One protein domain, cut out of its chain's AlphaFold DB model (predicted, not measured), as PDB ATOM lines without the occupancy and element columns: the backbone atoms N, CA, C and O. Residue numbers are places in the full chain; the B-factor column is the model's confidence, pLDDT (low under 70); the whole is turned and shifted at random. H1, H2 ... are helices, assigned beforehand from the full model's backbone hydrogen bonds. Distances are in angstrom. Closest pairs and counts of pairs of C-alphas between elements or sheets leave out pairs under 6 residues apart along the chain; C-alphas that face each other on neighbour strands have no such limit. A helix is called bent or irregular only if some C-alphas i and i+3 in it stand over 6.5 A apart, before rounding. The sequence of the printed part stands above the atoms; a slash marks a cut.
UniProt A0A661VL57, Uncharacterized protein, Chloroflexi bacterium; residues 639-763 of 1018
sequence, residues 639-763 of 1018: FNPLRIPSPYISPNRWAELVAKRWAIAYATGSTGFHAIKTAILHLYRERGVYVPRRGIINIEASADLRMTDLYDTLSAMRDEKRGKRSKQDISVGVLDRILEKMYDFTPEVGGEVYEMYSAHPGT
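This is residues 639 to 763 of the 1018 residues of an uncharacterized protein of Chloroflexi bacterium (UniProt A0A661VL57). Two helical hairpins, H1 with H2 and H4 with H5, are packed steeply crossed, with H2 in the middle against both helices of the second hairpin. H6 lies across one end of the H4 and H5 hairpin; at its other end, residues 723 to 728 stick out. The short H3 sits off to one side, after a long link in which residues 690 to 691 pair antiparallel with 696 to 697. The printed part has 125 residues, with six named helices in the order H1 to H6 and no named strand: all helix. It is compact, with a radius of gyration of the C-alphas of 14.5 A and spans of 44 by 38 by 24 A.

H1, residues 651 to 665, touches H2, residues 669 to 686, in a hairpin, opposite ways at a shallow tilt of 34 degrees, only just short of steep; the closest C-alphas, of Ala 659 and Phe 673, are 5.1 A apart. H2 touches H4, residues 707 to 723, with residues 675 to 683 alone, at a steep tilt of 68 degrees, only just short of about perpendicular; the closest C-alphas are those of Ala 679 and Thr 713, at 6.3 A. With residues 671 to 675 alone H2 touches H5, residues 732 to 745, at a steep tilt of 63 degrees; the closest C-alphas, of Gly 672 and Val 734, are 6.3 A apart. H4 and H5 form a hairpin at a shallow tilt of 22 degrees, opposite ways, closest at the C-alphas of Arg 718 and Val 732, 5.7 A. H6, residues 751 to 759, touches H5 about perpendicular, at 79 degrees, with the C-alphas of Phe 745 and Tyr 754 closest at 4.5 A. H4 and H6 only just touch, only at their ends, with 3 pairs of C-alphas within 8 A, the closest those of Met 707 and Ser 758 at 5.3 A. H3, residues 700 to 704, is close to H2 but not clearly touching, with the C-alphas of Tyr 684 and Ser 702 closest at 6.9 A, and is apart from H4. H1 is apart from H4 and H5. In H1, H2 and H4 every O i to N i+4 pair is within hydrogen-bond range; H5 has 7 of 10, H6 4 of 5, and H3 0 of 1, with 1 of 2 O i to N i+3 pairs.

H1, 21.1 A long, begins at C-alpha 651 (173.680, 95.806, 175.864). H2 spans 26.1 A, H4 24.6 A and H5 20.1 A; H3 has 5 residues. H6 ends at C-alpha 759 (158.521, 91.161, 162.162) and is only just irregular: C-alphas 756 and 759 are 6.9 A apart.

The C-alphas farthest apart, of Pro 647 and Lys 727, are 44.5 A apart. The printed part has no cut; the link from H2 to H3, 13 residues, is long. Residues 692 to 695 and 725 to 731 have pLDDT under 70.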
ATOM      1  N   PHE A 639     163.095  98.637 161.553       96.19
ATOM      2  CA  PHE A 639     163.843  99.056 162.735       96.19
ATOM      3  C   PHE A 639     163.373  98.260 163.949       96.19
ATOM      4  O   PHE A 639     162.285  98.463 164.456       96.19
ATOM      5  N   ASN A 640     164.205  97.353 164.444       96.19
ATOM      6  CA  ASN A 640     163.871  96.516 165.591       96.19
ATOM      7  C   ASN A 640     164.374  97.188 166.881       96.19
ATOM      8  O   ASN A 640     165.594  97.245 167.070       96.19
ATOM      9  N   PRO A 641     163.501  97.644 167.804       97.12
ATOM     10  CA  PRO A 641     163.935  98.312 169.033       97.12
ATOM     11  C   PRO A 641     164.818  97.442 169.941       97.12
ATOM     12  O   PRO A 641     165.587  97.979 170.739       97.12
ATOM     13  N   LEU A 642     164.738  96.107 169.837       96.94
ATOM     14  CA  LEU A 642     165.548  95.185 170.642       96.94
ATOM     15  C   LEU A 642     166.885  94.814 170.000       96.94
ATOM     16  O   LEU A 642     167.779  94.354 170.718       96.94
ATOM     17  N   ARG A 643     167.067  95.055 168.696       96.12
ATOM     18  CA  ARG A 643     168.385  94.957 168.064       96.12
ATOM     19  C   ARG A 643     169.249  96.105 168.574       96.12
ATOM     20  O   ARG A 643     168.877  97.270 168.480       96.12
ATOM     21  N   ILE A 644     170.433  95.786 169.084       96.69
ATOM     22  CA  ILE A 644     171.435  96.796 169.429       96.69
ATOM     23  C   ILE A 644     171.982  97.347 168.097       96.69
ATOM     24  O   ILE A 644     172.588  96.591 167.335       96.69
ATOM     25  N   PRO A 645     171.791  98.639 167.774       95.19
ATOM     26  CA  PRO A 645     171.942  99.124 166.402       95.19
ATOM     27  C   PRO A 645     173.391  99.463 166.019       95.19
ATOM     28  O   PRO A 645     173.620  99.980 164.932       95.19
ATOM     29  N   SER A 646     174.364  99.244 166.908       94.88
ATOM     30  CA  SER A 646     175.763  99.642 166.721       94.88
ATOM     31  C   SER A 646     176.697  98.796 167.592       94.88
ATOM     32  O   SER A 646     176.389  98.604 168.775       94.88
ATOM     33  N   PRO A 647     177.868  98.363 167.081       91.94
ATOM     34  CA  PRO A 647     178.847  97.612 167.868       91.94
ATOM     35  C   PRO A 647     179.442  98.430 169.027       91.94
ATOM     36  O   PRO A 647     179.959  97.866 169.990       91.94
ATOM     37  N   TYR A 648     179.339  99.762 168.978       92.56
ATOM     38  CA  TYR A 648     179.860 100.664 170.008       92.56
ATOM     39  C   TYR A 648     178.889 100.906 171.181       92.56
ATOM     40  O   TYR A 648     179.176 101.715 172.067       92.56
ATOM     41  N   ILE A 649     177.727 100.239 171.209       93.62
ATOM     42  CA  ILE A 649     176.713 100.397 172.260       93.62
ATOM     43  C   ILE A 649     176.640  99.123 173.103       93.62
ATOM     44  O   ILE A 649     176.357  98.038 172.604       93.62
ATOM     45  N   SER A 650     176.856  99.244 174.417       92.06
ATOM     46  CA  SER A 650     176.776  98.085 175.312       92.06
ATOM     47  C   SER A 650     175.321  97.641 175.564       92.06
ATOM     48  O   SER A 650     174.442  98.499 175.709       92.06
ATOM     49  N   PRO A 651     175.046  96.327 175.712       93.75
ATOM     50  CA  PRO A 651     173.680  95.806 175.864       93.75
ATOM     51  C   PRO A 651     172.880  96.446 177.007       93.75
ATOM     52  O   PRO A 651     171.716  96.795 176.833       93.75
ATOM     53  N   ASN A 652     173.507  96.687 178.166       92.31
ATOM     54  CA  ASN A 652     172.855  97.358 179.298       92.31
ATOM     55  C   ASN A 652     172.487  98.820 179.001       92.31
ATOM     56  O   ASN A 652     171.469  99.304 179.490       92.31
ATOM     57  N   ARG A 653     173.295  99.525 178.199       92.50
ATOM     58  CA  ARG A 653     173.048 100.926 177.845       92.50
ATOM     59  C   ARG A 653     171.946 101.060 176.798       92.50
ATOM     60  O   ARG A 653     171.160 101.998 176.891       92.50
ATOM     61  N   TRP A 654     171.855 100.116 175.859       95.56
ATOM     62  CA  TRP A 654     170.738 100.053 174.916       95.56
ATOM     63  C   TRP A 654     169.428  99.659 175.609       95.56
ATOM     64  O   TRP A 654     168.459 100.404 175.523       95.56
ATOM     65  N   ALA A 655     169.421  98.580 176.405       95.38
ATOM     66  CA  ALA A 655     168.243  98.155 177.172       95.38
ATOM     67  C   ALA A 655     167.705  99.261 178.102       95.38
ATOM     68  O   ALA A 655     166.496  99.432 178.247       95.38
ATOM     69  N   GLU A 656     168.597 100.049 178.715       92.88
ATOM     70  CA  GLU A 656     168.209 101.225 179.493       92.88
ATOM     71  C   GLU A 656     167.603 102.342 178.636       92.88
ATOM     72  O   GLU A 656     166.621 102.949 179.058       92.88
ATOM     73  N   LEU A 657     168.157 102.622 177.452       93.06
ATOM     74  CA  LEU A 657     167.632 103.652 176.555       93.06
ATOM     75  C   LEU A 657     166.241 103.283 176.020       93.06
ATOM     76  O   LEU A 657     165.342 104.116 176.093       93.06
ATOM     77  N   VAL A 658     166.052 102.042 175.557       95.44
ATOM     78  CA  VAL A 658     164.754 101.518 175.093       95.44
ATOM     79  C   VAL A 658     163.711 101.642 176.203       95.44
ATOM     80  O   VAL A 658     162.667 102.258 176.008       95.44
ATOM     81  N   ALA A 659     164.026 101.148 177.405       92.69
ATOM     82  CA  ALA A 659     163.110 101.208 178.540       92.69
ATOM     83  C   ALA A 659     162.790 102.646 178.987       92.69
ATOM     84  O   ALA A 659     161.660 102.917 179.386       92.69
ATOM     85  N   LYS A 660     163.755 103.581 178.926       88.31
ATOM     86  CA  LYS A 660     163.502 105.004 179.223       88.31
ATOM     87  C   LYS A 660     162.600 105.641 178.178       88.31
ATOM     88  O   LYS A 660     161.634 106.294 178.552       88.31
ATOM     89  N   ARG A 661     162.880 105.433 176.888       88.69
ATOM     90  CA  ARG A 661     162.072 106.008 175.807       88.69
ATOM     91  C   ARG A 661     160.652 105.463 175.804       88.69
ATOM     92  O   ARG A 661     159.729 106.257 175.677       88.69
ATOM     93  N   TRP A 662     160.469 104.173 176.082       90.12
ATOM     94  CA  TRP A 662     159.139 103.611 176.311       90.12
ATOM     95  C   TRP A 662     158.432 104.267 177.506       90.12
ATOM     96  O   TRP A 662     157.271 104.659 177.412       90.12
ATOM     97  N   ALA A 663     159.131 104.417 178.636       85.44
ATOM     98  CA  ALA A 663     158.541 104.970 179.851       85.44
ATOM     99  C   ALA A 663     158.150 106.451 179.737       85.44
ATOM    100  O   ALA A 663     157.221 106.863 180.434       85.44
ATOM    101  N   ILE A 664     158.829 107.224 178.882       80.56
ATOM    102  CA  ILE A 664     158.473 108.617 178.585       80.56
ATOM    103  C   ILE A 664     157.332 108.674 177.559       80.56
ATOM    104  O   ILE A 664     156.335 109.337 177.825       80.56
ATOM    105  N   ALA A 665     157.432 107.942 176.442       84.81
ATOM    106  CA  ALA A 665     156.410 107.939 175.390       84.81
ATOM    107  C   ALA A 665     155.041 107.444 175.890       84.81
ATOM    108  O   ALA A 665     154.029 108.075 175.627       84.81
ATOM    109  N   TYR A 666     155.009 106.361 176.674       85.62
ATOM    110  CA  TYR A 666     153.770 105.746 177.173       85.62
ATOM    111  C   TYR A 666     153.512 105.999 178.673       85.62
ATOM    112  O   TYR A 666     152.732 105.284 179.302       85.62
ATOM    113  N   ALA A 667     154.190 106.989 179.273       80.56
ATOM    114  CA  ALA A 667     154.011 107.432 180.665       80.56
ATOM    115  C   ALA A 667     153.996 106.303 181.732       80.56
ATOM    116  O   ALA A 667     153.293 106.372 182.743       80.56
ATOM    117  N   THR A 668     154.784 105.236 181.544       80.19
ATOM    118  CA  THR A 668     154.700 104.015 182.379       80.19
ATOM    119  C   THR A 668     155.377 104.145 183.751       80.19
ATOM    120  O   THR A 668     155.261 103.252 184.595       80.19
ATOM    121  N   GLY A 669     156.120 105.234 183.966       79.81
ATOM    122  CA  GLY A 669     156.801 105.554 185.220       79.81
ATOM    123  C   GLY A 669     157.973 104.638 185.585       79.81
ATOM    124  O   GLY A 669     158.367 103.739 184.837       79.81
ATOM    125  N   SER A 670     158.531 104.857 186.779       80.69
ATOM    126  CA  SER A 670     159.727 104.158 187.266       80.69
ATOM    127  C   SER A 670     159.557 102.647 187.418       80.69
ATOM    128  O   SER A 670     160.478 101.903 187.077       80.69
ATOM    129  N   THR A 671     158.390 102.168 187.851       82.25
ATOM    130  CA  THR A 671     158.085 100.729 187.908       82.25
ATOM    131  C   THR A 671     158.069 100.104 186.510       82.25
ATOM    132  O   THR A 671     158.619  99.017 186.326       82.25
ATOM    133  N   GLY A 672     157.499 100.796 185.516       85.12
ATOM    134  CA  GLY A 672     157.469 100.324 184.131       85.12
ATOM    135  C   GLY A 672     158.853 100.299 183.484       85.12
ATOM    136  O   GLY A 672     159.250  99.278 182.928       85.12
ATOM    137  N   PHE A 673     159.638 101.366 183.669       88.56
ATOM    138  CA  PHE A 673     161.039 101.429 183.239       88.56
ATOM    139  C   PHE A 673     161.860 100.234 183.759       88.56
ATOM    140  O   PHE A 673     162.532  99.557 182.979       88.56
ATOM    141  N   HIS A 674     161.789  99.935 185.063       88.81
ATOM    142  CA  HIS A 674     162.545  98.818 185.638       88.81
ATOM    143  C   HIS A 674     162.056  97.456 185.134       88.81
ATOM    144  O   HIS A 674     162.890  96.583 184.891       88.81
ATOM    145  N   ALA A 675     160.746  97.269 184.946       90.25
ATOM    146  CA  ALA A 675     160.192  96.034 184.395       90.25
ATOM    147  C   ALA A 675     160.704  95.771 182.969       90.25
ATOM    148  O   ALA A 675     161.284  94.718 182.712       90.25
ATOM    149  N   ILE A 676     160.585  96.761 182.078       94.12
ATOM    150  CA  ILE A 676     161.008  96.656 180.674       94.12
ATOM    151  C   ILE A 676     162.525  96.458 180.577       94.12
ATOM    152  O   ILE A 676     162.979  95.516 179.928       94.12
ATOM    153  N   LYS A 677     163.329  97.270 181.285       94.62
ATOM    154  CA  LYS A 677     164.795  97.115 181.298       94.62
ATOM    155  C   LYS A 677     165.209  95.720 181.778       94.62
ATOM    156  O   LYS A 677     166.146  95.137 181.234       94.62
ATOM    157  N   THR A 678     164.526  95.189 182.792       93.25
ATOM    158  CA  THR A 678     164.803  93.850 183.327       93.25
ATOM    159  C   THR A 678     164.459  92.775 182.299       93.25
ATOM    160  O   THR A 678     165.320  91.953 182.006       93.25
ATOM    161  N   ALA A 679     163.271  92.820 181.690       95.75
ATOM    162  CA  ALA A 679     162.854  91.867 180.660       95.75
ATOM    163  C   ALA A 679     163.813  91.838 179.450       95.75
ATOM    164  O   ALA A 679     164.298  90.768 179.089       95.75
ATOM    165  N   ILE A 680     164.209  93.001 178.911       96.81
ATOM    166  CA  ILE A 680     165.202  93.083 177.820       96.81
ATOM    167  C   ILE A 680     166.547  92.463 178.247       96.81
ATOM    168  O   ILE A 680     167.165  91.711 177.493       96.81
ATOM    169  N   LEU A 681     167.006  92.723 179.477       94.62
ATOM    170  CA  LEU A 681     168.245  92.135 180.002       94.62
ATOM    171  C   LEU A 681     168.158  90.621 180.257       94.62
ATOM    172  O   LEU A 681     169.204  89.969 180.278       94.62
ATOM    173  N   HIS A 682     166.964  90.063 180.463       94.00
ATOM    174  CA  HIS A 682     166.748  88.615 180.508       94.00
ATOM    175  C   HIS A 682     166.856  88.007 179.106       94.00
ATOM    176  O   HIS A 682     167.726  87.158 178.901       94.00
ATOM    177  N   LEU A 683     166.124  88.545 178.125       95.56
ATOM    178  CA  LEU A 683     166.207  88.136 176.716       95.56
ATOM    179  C   LEU A 683     167.649  88.181 176.175       95.56
ATOM    180  O   LEU A 683     168.125  87.232 175.555       95.56
ATOM    181  N   TYR A 684     168.405  89.238 176.492       95.25
ATOM    182  CA  TYR A 684     169.822  89.361 176.117       95.25
ATOM    183  C   TYR A 684     170.745  88.314 176.753       95.25
ATOM    184  O   TYR A 684     171.793  88.003 176.186       95.25
ATOM    185  N   ARG A 685     170.399  87.760 177.918       91.94
ATOM    186  CA  ARG A 685     171.165  86.663 178.531       91.94
ATOM    187  C   ARG A 685     170.782  85.321 177.923       91.94
ATOM    188  O   ARG A 685     171.668  84.519 177.648       91.94
ATOM    189  N   GLU A 686     169.491  85.101 177.695       92.19
ATOM    190  CA  GLU A 686     168.943  83.858 177.139       92.19
ATOM    191  C   GLU A 686     169.379  83.643 175.686       92.19
ATOM    192  O   GLU A 686     169.847  82.559 175.342       92.19
ATOM    193  N   ARG A 687     169.357  84.698 174.859       92.44
ATOM    194  CA  ARG A 687     169.865  84.667 173.476       92.44
ATOM    195  C   ARG A 687     171.396  84.770 173.372       92.44
ATOM    196  O   ARG A 687     171.950  84.720 172.281       92.44
ATOM    197  N   GLY A 688     172.110  84.912 174.494       90.38
ATOM    198  CA  GLY A 688     173.577  84.966 174.516       90.38
ATOM    199  C   GLY A 688     174.200  86.284 174.031       90.38
ATOM    200  O   GLY A 688     175.414  86.338 173.840       90.38
ATOM    201  N   VAL A 689     173.407  87.355 173.891       91.12
ATOM    202  CA  VAL A 689     173.876  88.716 173.559       91.12
ATOM    203  C   VAL A 689     174.891  89.219 174.586       91.12
ATOM    204  O   VAL A 689     175.871  89.882 174.248       91.12
ATOM    205  N   TYR A 690     174.675  88.883 175.860       83.69
ATOM    206  CA  TYR A 690     175.589  89.206 176.947       83.69
ATOM    207  C   TYR A 690     175.711  88.056 177.945       83.69
ATOM    208  O   TYR A 690     174.721  87.629 178.539       83.69
ATOM    209  N   VAL A 691     176.947  87.612 178.201       78.56
ATOM    210  CA  VAL A 691     177.261  86.586 179.208       78.56
ATOM    211  C   VAL A 691     178.062  87.222 180.357       78.56
ATOM    212  O   VAL A 691     179.297  87.242 180.303       78.56
ATOM    213  N   PRO A 692     177.406  87.703 181.440       66.56
ATOM    214  CA  PRO A 692     178.054  88.515 182.477       66.56
ATOM    215  C   PRO A 692     179.284  87.863 183.117       66.56
ATOM    216  O   PRO A 692     180.267  88.534 183.405       66.56
ATOM    217  N   ARG A 693     179.249  86.539 183.318       66.62
ATOM    218  CA  ARG A 693     180.340  85.780 183.958       66.62
ATOM    219  C   ARG A 693     181.563  85.549 183.065       66.62
ATOM    220  O   ARG A 693     182.577  85.086 183.573       66.62
ATOM    221  N   ARG A 694     181.466  85.804 181.756       65.31
ATOM    222  CA  ARG A 694     182.569  85.610 180.796       65.31
ATOM    223  C   ARG A 694     183.048  86.911 180.150       65.31
ATOM    224  O   ARG A 694     184.042  86.878 179.439       65.31
ATOM    225  N   GLY A 695     182.339  88.027 180.345       69.44
ATOM    226  CA  GLY A 695     182.620  89.294 179.655       69.44
ATOM    227  C   GLY A 695     182.373  89.256 178.140       69.44
ATOM    228  O   GLY A 695     182.674  90.225 177.454       69.44
ATOM    229  N   ILE A 696     181.823  88.154 177.616       73.56
ATOM    230  CA  ILE A 696     181.539  87.982 176.191       73.56
ATOM    231  C   ILE A 696     180.268  88.763 175.852       73.56
ATOM    232  O   ILE A 696     179.230  88.595 176.504       73.56
ATOM    233  N   ILE A 697     180.371  89.597 174.820       82.81
ATOM    234  CA  ILE A 697     179.269  90.339 174.217       82.81
ATOM    235  C   ILE A 697     179.158  89.871 172.763       82.81
ATOM    236  O   ILE A 697     180.128  89.977 172.017       82.81
ATOM    237  N   ASN A 698     177.992  89.363 172.369       89.06
ATOM    238  CA  ASN A 698     177.658  89.060 170.979       89.06
ATOM    239  C   ASN A 698     176.511  89.977 170.543       89.06
ATOM    240  O   ASN A 698     175.340  89.667 170.737       89.06
ATOM    241  N   ILE A 699     176.853  91.138 169.986       89.00
ATOM    242  CA  ILE A 699     175.871  92.172 169.630       89.00
ATOM    243  C   ILE A 699     174.940  91.684 168.508       89.00
ATOM    244  O   ILE A 699     173.746  91.982 168.537       89.00
ATOM    245  N   GLU A 700     175.440  90.868 167.578       89.06
ATOM    246  CA  GLU A 700     174.671  90.345 166.440       89.06
ATOM    247  C   GLU A 700     173.514  89.440 166.877       89.06
ATOM    248  O   GLU A 700     172.428  89.537 166.315       89.06
ATOM    249  N   ALA A 701     173.681  88.662 167.954       91.88
ATOM    250  CA  ALA A 701     172.607  87.838 168.521       91.88
ATOM    251  C   ALA A 701     171.380  88.646 169.002       91.88
ATOM    252  O   ALA A 701     170.317  88.069 169.227       91.88
ATOM    253  N   SER A 702     171.485  89.976 169.153       94.19
ATOM    254  CA  SER A 702     170.317  90.825 169.440       94.19
ATOM    255  C   SER A 702     169.380  90.992 168.237       94.19
ATOM    256  O   SER A 702     168.210  91.307 168.429       94.19
ATOM    257  N   ALA A 703     169.857  90.734 167.014       93.75
ATOM    258  CA  ALA A 703     169.053  90.789 165.793       93.75
ATOM    259  C   ALA A 703     168.045  89.628 165.668       93.75
ATOM    260  O   ALA A 703     167.176  89.669 164.800       93.75
ATOM    261  N   ASP A 704     168.121  88.617 166.539       92.81
ATOM    262  CA  ASP A 704     167.154  87.513 166.609       92.81
ATOM    263  C   ASP A 704     165.944  87.812 167.503       92.81
ATOM    264  O   ASP A 704     164.940  87.119 167.402       92.81
ATOM    265  N   LEU A 705     166.036  88.821 168.376       95.25
ATOM    266  CA  LEU A 705     164.973  89.181 169.317       95.25
ATOM    267  C   LEU A 705     163.966  90.135 168.672       95.25
ATOM    268  O   LEU A 705     164.342  90.890 167.776       95.25
ATOM    269  N   ARG A 706     162.713  90.132 169.129       94.81
ATOM    270  CA  ARG A 706     161.604  90.981 168.653       94.81
ATOM    271  C   ARG A 706     160.804  91.576 169.804       94.81
ATOM    272  O   ARG A 706     160.845  91.087 170.931       94.81
ATOM    273  N   MET A 707     160.016  92.610 169.512       96.12
ATOM    274  CA  MET A 707     159.107  93.201 170.500       96.12
ATOM    275  C   MET A 707     158.026  92.207 170.973       96.12
ATOM    276  O   MET A 707     157.603  92.305 172.124       96.12
ATOM    277  N   THR A 708     157.674  91.191 170.171       95.19
ATOM    278  CA  THR A 708     156.874  90.030 170.618       95.19
ATOM    279  C   THR A 708     157.517  89.282 171.785       95.19
ATOM    280  O   THR A 708     156.853  89.029 172.783       95.19
ATOM    281  N   ASP A 709     158.824  89.002 171.731       96.25
ATOM    282  CA  ASP A 709     159.518  88.264 172.798       96.25
ATOM    283  C   ASP A 709     159.502  89.051 174.119       96.25
ATOM    284  O   ASP A 709     159.428  88.484 175.214       96.25
ATOM    285  N   LEU A 710     159.557  90.386 174.026       96.75
ATOM    286  CA  LEU A 710     159.424  91.286 175.170       96.75
ATOM    287  C   LEU A 710     157.992  91.299 175.721       96.75
ATOM    288  O   LEU A 710     157.827  91.254 176.944       96.75
ATOM    289  N   TYR A 711     156.976  91.305 174.855       96.50
ATOM    290  CA  TYR A 711     155.569  91.169 175.246       96.50
ATOM    291  C   TYR A 711     155.313  89.839 175.980       96.50
ATOM    292  O   TYR A 711     154.728  89.836 177.068       96.50
ATOM    293  N   ASP A 712     155.818  88.723 175.453       95.62
ATOM    294  CA  ASP A 712     155.673  87.394 176.061       95.62
ATOM    295  C   ASP A 712     156.397  87.307 177.409       95.62
ATOM    296  O   ASP A 712     155.832  86.850 178.409       95.62
ATOM    297  N   THR A 713     157.622  87.836 177.483       95.38
ATOM    298  CA  THR A 713     158.404  87.903 178.728       95.38
ATOM    299  C   THR A 713     157.680  88.717 179.804       95.38
ATOM    300  O   THR A 713     157.600  88.301 180.964       95.38
ATOM    301  N   LEU A 714     157.115  89.875 179.445       93.88
ATOM    302  CA  LEU A 714     156.369  90.726 180.376       93.88
ATOM    303  C   LEU A 714     155.016  90.111 180.770       93.88
ATOM    304  O   LEU A 714     154.602  90.255 181.924       93.88
ATOM    305  N   SER A 715     154.368  89.368 179.869       93.75
ATOM    306  CA  SER A 715     153.159  88.586 180.156       93.75
ATOM    307  C   SER A 715     153.435  87.468 181.165       93.75
ATOM    308  O   SER A 715     152.717  87.348 182.160       93.75
ATOM    309  N   ALA A 716     154.532  86.725 181.002       91.88
ATOM    310  CA  ALA A 716     154.965  85.725 181.977       91.88
ATOM    311  C   ALA A 716     155.275  86.355 183.352       91.88
ATOM    312  O   ALA A 716     154.821  85.854 184.386       91.88
ATOM    313  N   MET A 717     155.968  87.504 183.382       89.38
ATOM    314  CA  MET A 717     156.225  88.258 184.622       89.38
ATOM    315  C   MET A 717     154.937  88.766 185.297       89.38
ATOM    316  O   MET A 717     154.867  88.816 186.529       89.38
ATOM    317  N   ARG A 718     153.911  89.146 184.523       89.12
ATOM    318  CA  ARG A 718     152.580  89.516 185.037       89.12
ATOM    319  C   ARG A 718     151.905  88.315 185.696       89.12
ATOM    320  O   ARG A 718     151.384  88.453 186.805       89.12
ATOM    321  N   ASP A 719     151.917  87.155 185.050       88.69
ATOM    322  CA  ASP A 719     151.183  85.977 185.522       88.69
ATOM    323  C   ASP A 719     151.828  85.335 186.752       88.69
ATOM    324  O   ASP A 719     151.123  84.999 187.710       88.69
ATOM    325  N   GLU A 720     153.162  85.290 186.814       85.31
ATOM    326  CA  GLU A 720     153.891  84.882 188.021       85.31
ATOM    327  C   GLU A 720     153.510  85.758 189.232       85.31
ATOM    328  O   GLU A 720     153.320  85.266 190.349       85.31
ATOM    329  N   LYS A 721     153.341  87.068 189.009       82.31
ATOM    330  CA  LYS A 721     152.917  88.025 190.040       82.31
ATOM    331  C   LYS A 721     151.440  87.890 190.407       82.31
ATOM    332  O   LYS A 721     151.118  87.963 191.588       82.31
ATOM    333  N   ARG A 722     150.547  87.627 189.445       80.00
ATOM    334  CA  ARG A 722     149.123  87.337 189.713       80.00
ATOM    335  C   ARG A 722     148.941  86.066 190.556       80.00
ATOM    336  O   ARG A 722     148.046  86.027 191.400       80.00
ATOM    337  N   GLY A 723     149.803  85.060 190.386       70.62
ATOM    338  CA  GLY A 723     149.812  83.848 191.216       70.62
ATOM    339  C   GLY A 723     150.223  84.090 192.678       70.62
ATOM    340  O   GLY A 723     149.696  83.454 193.594       70.62
ATOM    341  N   LYS A 724     151.123  85.048 192.928       71.00
ATOM    342  CA  LYS A 724     151.623  85.399 194.268       71.00
ATOM    343  C   LYS A 724     150.697  86.416 194.948       71.00
ATOM    344  O   LYS A 724     150.967  87.611 194.953       71.00
ATOM    345  N   ARG A 725     149.602  85.935 195.558       52.19
ATOM    346  CA  ARG A 725     148.604  86.751 196.293       52.19
ATOM    347  C   ARG A 725     149.187  87.503 197.512       52.19
ATOM    348  O   ARG A 725     148.948  87.118 198.656       52.19
ATOM    349  N   SER A 726     149.881  88.614 197.274       51.72
ATOM    350  CA  SER A 726     150.247  89.631 198.268       51.72
ATOM    351  C   SER A 726     149.306  90.835 198.168       51.72
ATOM    352  O   SER A 726     148.947  91.270 197.076       51.72
ATOM    353  N   LYS A 727     148.878  91.390 199.309       50.88
ATOM    354  CA  LYS A 727     147.809  92.407 199.384       50.88
ATOM    355  C   LYS A 727     148.265  93.858 199.133       50.88
ATOM    356  O   LYS A 727     147.484  94.767 199.401       50.88
ATOM    357  N   GLN A 728     149.496  94.087 198.659       50.81
ATOM    358  CA  GLN A 728     150.106  95.429 198.588       50.81
ATOM    359  C   GLN A 728     150.960  95.740 197.335       50.81
ATOM    360  O   GLN A 728     151.562  96.810 197.279       50.81
ATOM    361  N   ASP A 729     151.006  94.880 196.310       49.16
ATOM    362  CA  ASP A 729     151.917  95.093 195.170       49.16
ATOM    363  C   ASP A 729     151.345  95.956 194.029       49.16
ATOM    364  O   ASP A 729     150.639  95.480 193.133       49.16
ATOM    365  N   ILE A 730     151.794  97.215 193.965       54.16
ATOM    366  CA  ILE A 730     151.784  98.002 192.722       54.16
ATOM    367  C   ILE A 730     152.828  97.406 191.766       54.16
ATOM    368  O   ILE A 730     153.976  97.845 191.714       54.16
ATOM    369  N   SER A 731     152.439  96.400 190.977       65.38
ATOM    370  CA  SER A 731     153.171  96.073 189.741       65.38
ATOM    371  C   SER A 731     152.369  95.342 188.660       65.38
ATOM    372  O   SER A 731     152.693  95.516 187.489       65.38
ATOM    373  N   VAL A 732     151.299  94.606 188.992       72.81
ATOM    374  CA  VAL A 732     150.469  93.921 187.975       72.81
ATOM    375  C   VAL A 732     149.768  94.926 187.054       72.81
ATOM    376  O   VAL A 732     149.972  94.880 185.850       72.81
ATOM    377  N   GLY A 733     149.052  95.913 187.604       78.94
ATOM    378  CA  GLY A 733     148.355  96.921 186.790       78.94
ATOM    379  C   GLY A 733     149.272  97.871 186.003       78.94
ATOM    380  O   GLY A 733     148.801  98.575 185.117       78.94
ATOM    381  N   VAL A 734     150.576  97.913 186.313       82.31
ATOM    382  CA  VAL A 734     151.578  98.615 185.486       82.31
ATOM    383  C   VAL A 734     151.960  97.748 184.287       82.31
ATOM    384  O   VAL A 734     152.012  98.257 183.173       82.31
ATOM    385  N   LEU A 735     152.176  96.444 184.502       86.00
ATOM    386  CA  LEU A 735     152.425  95.481 183.428       86.00
ATOM    387  C   LEU A 735     151.222  95.366 182.487       86.00
ATOM    388  O   LEU A 735     151.423  95.396 181.283       86.00
ATOM    389  N   ASP A 736     149.993  95.326 183.011       88.00
ATOM    390  CA  ASP A 736     148.778  95.283 182.186       88.00
ATOM    391  C   ASP A 736     148.714  96.484 181.213       88.00
ATOM    392  O   ASP A 736     148.492  96.284 180.023       88.00
ATOM    393  N   ARG A 737     149.020  97.712 181.673       87.62
ATOM    394  CA  ARG A 737     149.090  98.910 180.803       87.62
ATOM    395  C   ARG A 737     150.253  98.896 179.808       87.62
ATOM    396  O   ARG A 737     150.125  99.447 178.722       87.62
ATOM    397  N   ILE A 738     151.397  98.314 180.175       91.19
ATOM    398  CA  ILE A 738     152.535  98.166 179.251       91.19
ATOM    399  C   ILE A 738     152.173  97.184 178.139       91.19
ATOM    400  O   ILE A 738     152.396  97.487 176.975       91.19
ATOM    401  N   LEU A 739     151.591  96.039 178.501       93.25
ATOM    402  CA  LEU A 739     151.180  95.000 177.562       93.25
ATOM    403  C   LEU A 739     150.090  95.505 176.615       93.25
ATOM    404  O   LEU A 739     150.199  95.269 175.421       93.25
ATOM    405  N   GLU A 740     149.118  96.277 177.112       91.81
ATOM    406  CA  GLU A 740     148.097  96.931 176.280       91.81
ATOM    407  C   GLU A 740     148.710  97.770 175.144       91.81
ATOM    408  O   GLU A 740     148.219  97.712 174.024       91.81
ATOM    409  N   LYS A 741     149.801  98.509 175.405       91.25
ATOM    410  CA  LYS A 741     150.504  99.324 174.391       91.25
ATOM    411  C   LYS A 741     151.590  98.571 173.616       91.25
ATOM    412  O   LYS A 741     151.979  98.994 172.538       91.25
ATOM    413  N   MET A 742     152.092  97.454 174.140       94.06
ATOM    414  CA  MET A 742     152.989  96.557 173.398       94.06
ATOM    415  C   MET A 742     152.238  95.621 172.445       94.06
ATOM    416  O   MET A 742     152.880  94.993 171.609       94.06
ATOM    417  N   TYR A 743     150.909  95.529 172.540       92.94
ATOM    418  CA  TYR A 743     150.104  94.654 171.685       92.94
ATOM    419  C   TYR A 743     150.127  95.085 170.205       92.94
ATOM    420  O   TYR A 743     150.113  94.241 169.314       92.94
ATOM    421  N   ASP A 744     150.338  96.376 169.935       92.38
ATOM    422  CA  ASP A 744     150.570  96.907 168.582       92.38
ATOM    423  C   ASP A 744     151.899  96.416 167.955       92.38
ATOM    424  O   ASP A 744     152.163  96.630 166.776       92.38
ATOM    425  N   PHE A 745     152.747  95.722 168.721       95.25
ATOM    426  CA  PHE A 745     153.979  95.089 168.241       95.25
ATOM    427  C   PHE A 745     153.861  93.559 168.120       95.25
ATOM    428  O   PHE A 745     154.889  92.885 167.985       95.25
ATOM    429  N   THR A 746     152.649  92.994 168.161       95.19
ATOM    430  CA  THR A 746     152.391  91.553 167.986       95.19
ATOM    431  C   THR A 746     151.605  91.275 166.692       95.19
ATOM    432  O   THR A 746     150.880  92.154 166.213       95.19
ATOM    433  N   PRO A 747     151.757  90.087 166.069       93.69
ATOM    434  CA  PRO A 747     151.172  89.803 164.755       93.69
ATOM    435  C   PRO A 747     149.636  89.745 164.751       93.69
ATOM    436  O   PRO A 747     149.029  89.796 163.685       93.69
ATOM    437  N   GLU A 748     148.992  89.630 165.916       90.69
ATOM    438  CA  GLU A 748     147.535  89.539 166.047       90.69
ATOM    439  C   GLU A 748     146.816  90.866 165.768       90.69
ATOM    440  O   GLU A 748     145.666  90.846 165.325       90.69
ATOM    441  N   VAL A 749     147.460  92.005 166.056       89.25
ATOM    442  CA  VAL A 749     146.844  93.346 165.977       89.25
ATOM    443  C   VAL A 749     147.738  94.380 165.298       89.25
ATOM    444  O   VAL A 749     147.223  95.261 164.616       89.25
ATOM    445  N   GLY A 750     149.062  94.272 165.427       83.81
ATOM    446  CA  GLY A 750     149.984  95.366 165.128       83.81
ATOM    447  C   GLY A 750     150.076  95.836 163.676       83.81
ATOM    448  O   GLY A 750     150.611  96.914 163.439       83.81
ATOM    449  N   GLY A 751     149.592  95.063 162.698       92.50
ATOM    450  CA  GLY A 751     149.553  95.471 161.287       92.50
ATOM    451  C   GLY A 751     150.889  96.036 160.781       92.50
ATOM    452  O   GLY A 751     151.914  95.356 160.818       92.50
ATOM    453  N   GLU A 752     150.883  97.297 160.336       92.69
ATOM    454  CA  GLU A 752     152.089  98.000 159.869       92.69
ATOM    455  C   GLU A 752     153.116  98.256 160.989       92.69
ATOM    456  O   GLU A 752     154.317  98.214 160.729       92.69
ATOM    457  N   VAL A 753     152.686  98.448 162.243       94.38
ATOM    458  CA  VAL A 753     153.586  98.627 163.400       94.38
ATOM    459  C   VAL A 753     154.329  97.324 163.709       94.38
ATOM    460  O   VAL A 753     155.547  97.335 163.907       94.38
ATOM    461  N   TYR A 754     153.629  96.184 163.669       95.56
ATOM    462  CA  TYR A 754     154.268  94.870 163.758       95.56
ATOM    463  C   TYR A 754     155.276  94.671 162.618       95.56
ATOM    464  O   TYR A 754     156.434  94.343 162.877       95.56
ATOM    465  N   GLU A 755     154.869  94.923 161.374       95.69
ATOM    466  CA  GLU A 755     155.715  94.716 160.196       95.69
ATOM    467  C   GLU A 755     156.979  95.597 160.228       95.69
ATOM    468  O   GLU A 755     158.091  95.094 160.057       95.69
ATOM    469  N   MET A 756     156.851  96.891 160.538       95.12
ATOM    470  CA  MET A 756     157.981  97.827 160.562       95.12
ATOM    471  C   MET A 756     158.942  97.610 161.742       95.12
ATOM    472  O   MET A 756     160.153  97.808 161.581       95.12
ATOM    473  N   TYR A 757     158.432  97.191 162.911       96.44
ATOM    474  CA  TYR A 757     159.185  97.238 164.175       96.44
ATOM    475  C   TYR A 757     159.364  95.897 164.914       96.44
ATOM    476  O   TYR A 757     160.097  95.845 165.906       96.44
ATOM    477  N   SER A 758     158.718  94.811 164.470       95.44
ATOM    478  CA  SER A 758     158.656  93.538 165.215       95.44
ATOM    479  C   SER A 758     158.659  92.260 164.354       95.44
ATOM    480  O   SER A 758     158.970  91.187 164.867       95.44
ATOM    481  N   ALA A 759     158.391  92.323 163.048       94.56
ATOM    482  CA  ALA A 759     158.521  91.161 162.162       94.56
ATOM    483  C   ALA A 759     160.000  90.849 161.852       94.56
ATOM    484  O   ALA A 759     160.502  89.732 162.041       94.56
ATOM    485  N   HIS A 760     160.746  91.869 161.426       94.81
ATOM    486  CA  HIS A 760     162.084  91.714 160.845       94.81
ATOM    487  C   HIS A 760     163.226  91.899 161.856       94.81
ATOM    488  O   HIS A 760     163.046  92.553 162.883       94.81
ATOM    489  N   PRO A 761     164.447  91.400 161.565       93.31
ATOM    490  CA  PRO A 761     165.635  91.647 162.393       93.31
ATOM    491  C   PRO A 761     165.947  93.131 162.630       93.31
ATOM    492  O   PRO A 761     166.651  93.461 163.584       93.31
ATOM    493  N   GLY A 762     165.437  94.013 161.765       91.38
ATOM    494  CA  GLY A 762     165.729  95.441 161.739       91.38
ATOM    495  C   GLY A 762     167.115  95.759 161.175       91.38
ATOM    496  O   GLY A 762     167.941  94.870 160.966       91.38
ATOM    497  N   THR A 763     167.381  97.038 160.941       93.69
ATOM    498  CA  THR A 763     168.653  97.574 160.425       93.69
ATOM    499  C   THR A 763     169.592  98.052 161.547       93.69
ATOM    500  O   THR A 763     169.240  98.035 162.728       93.69
TER     501      THR A 763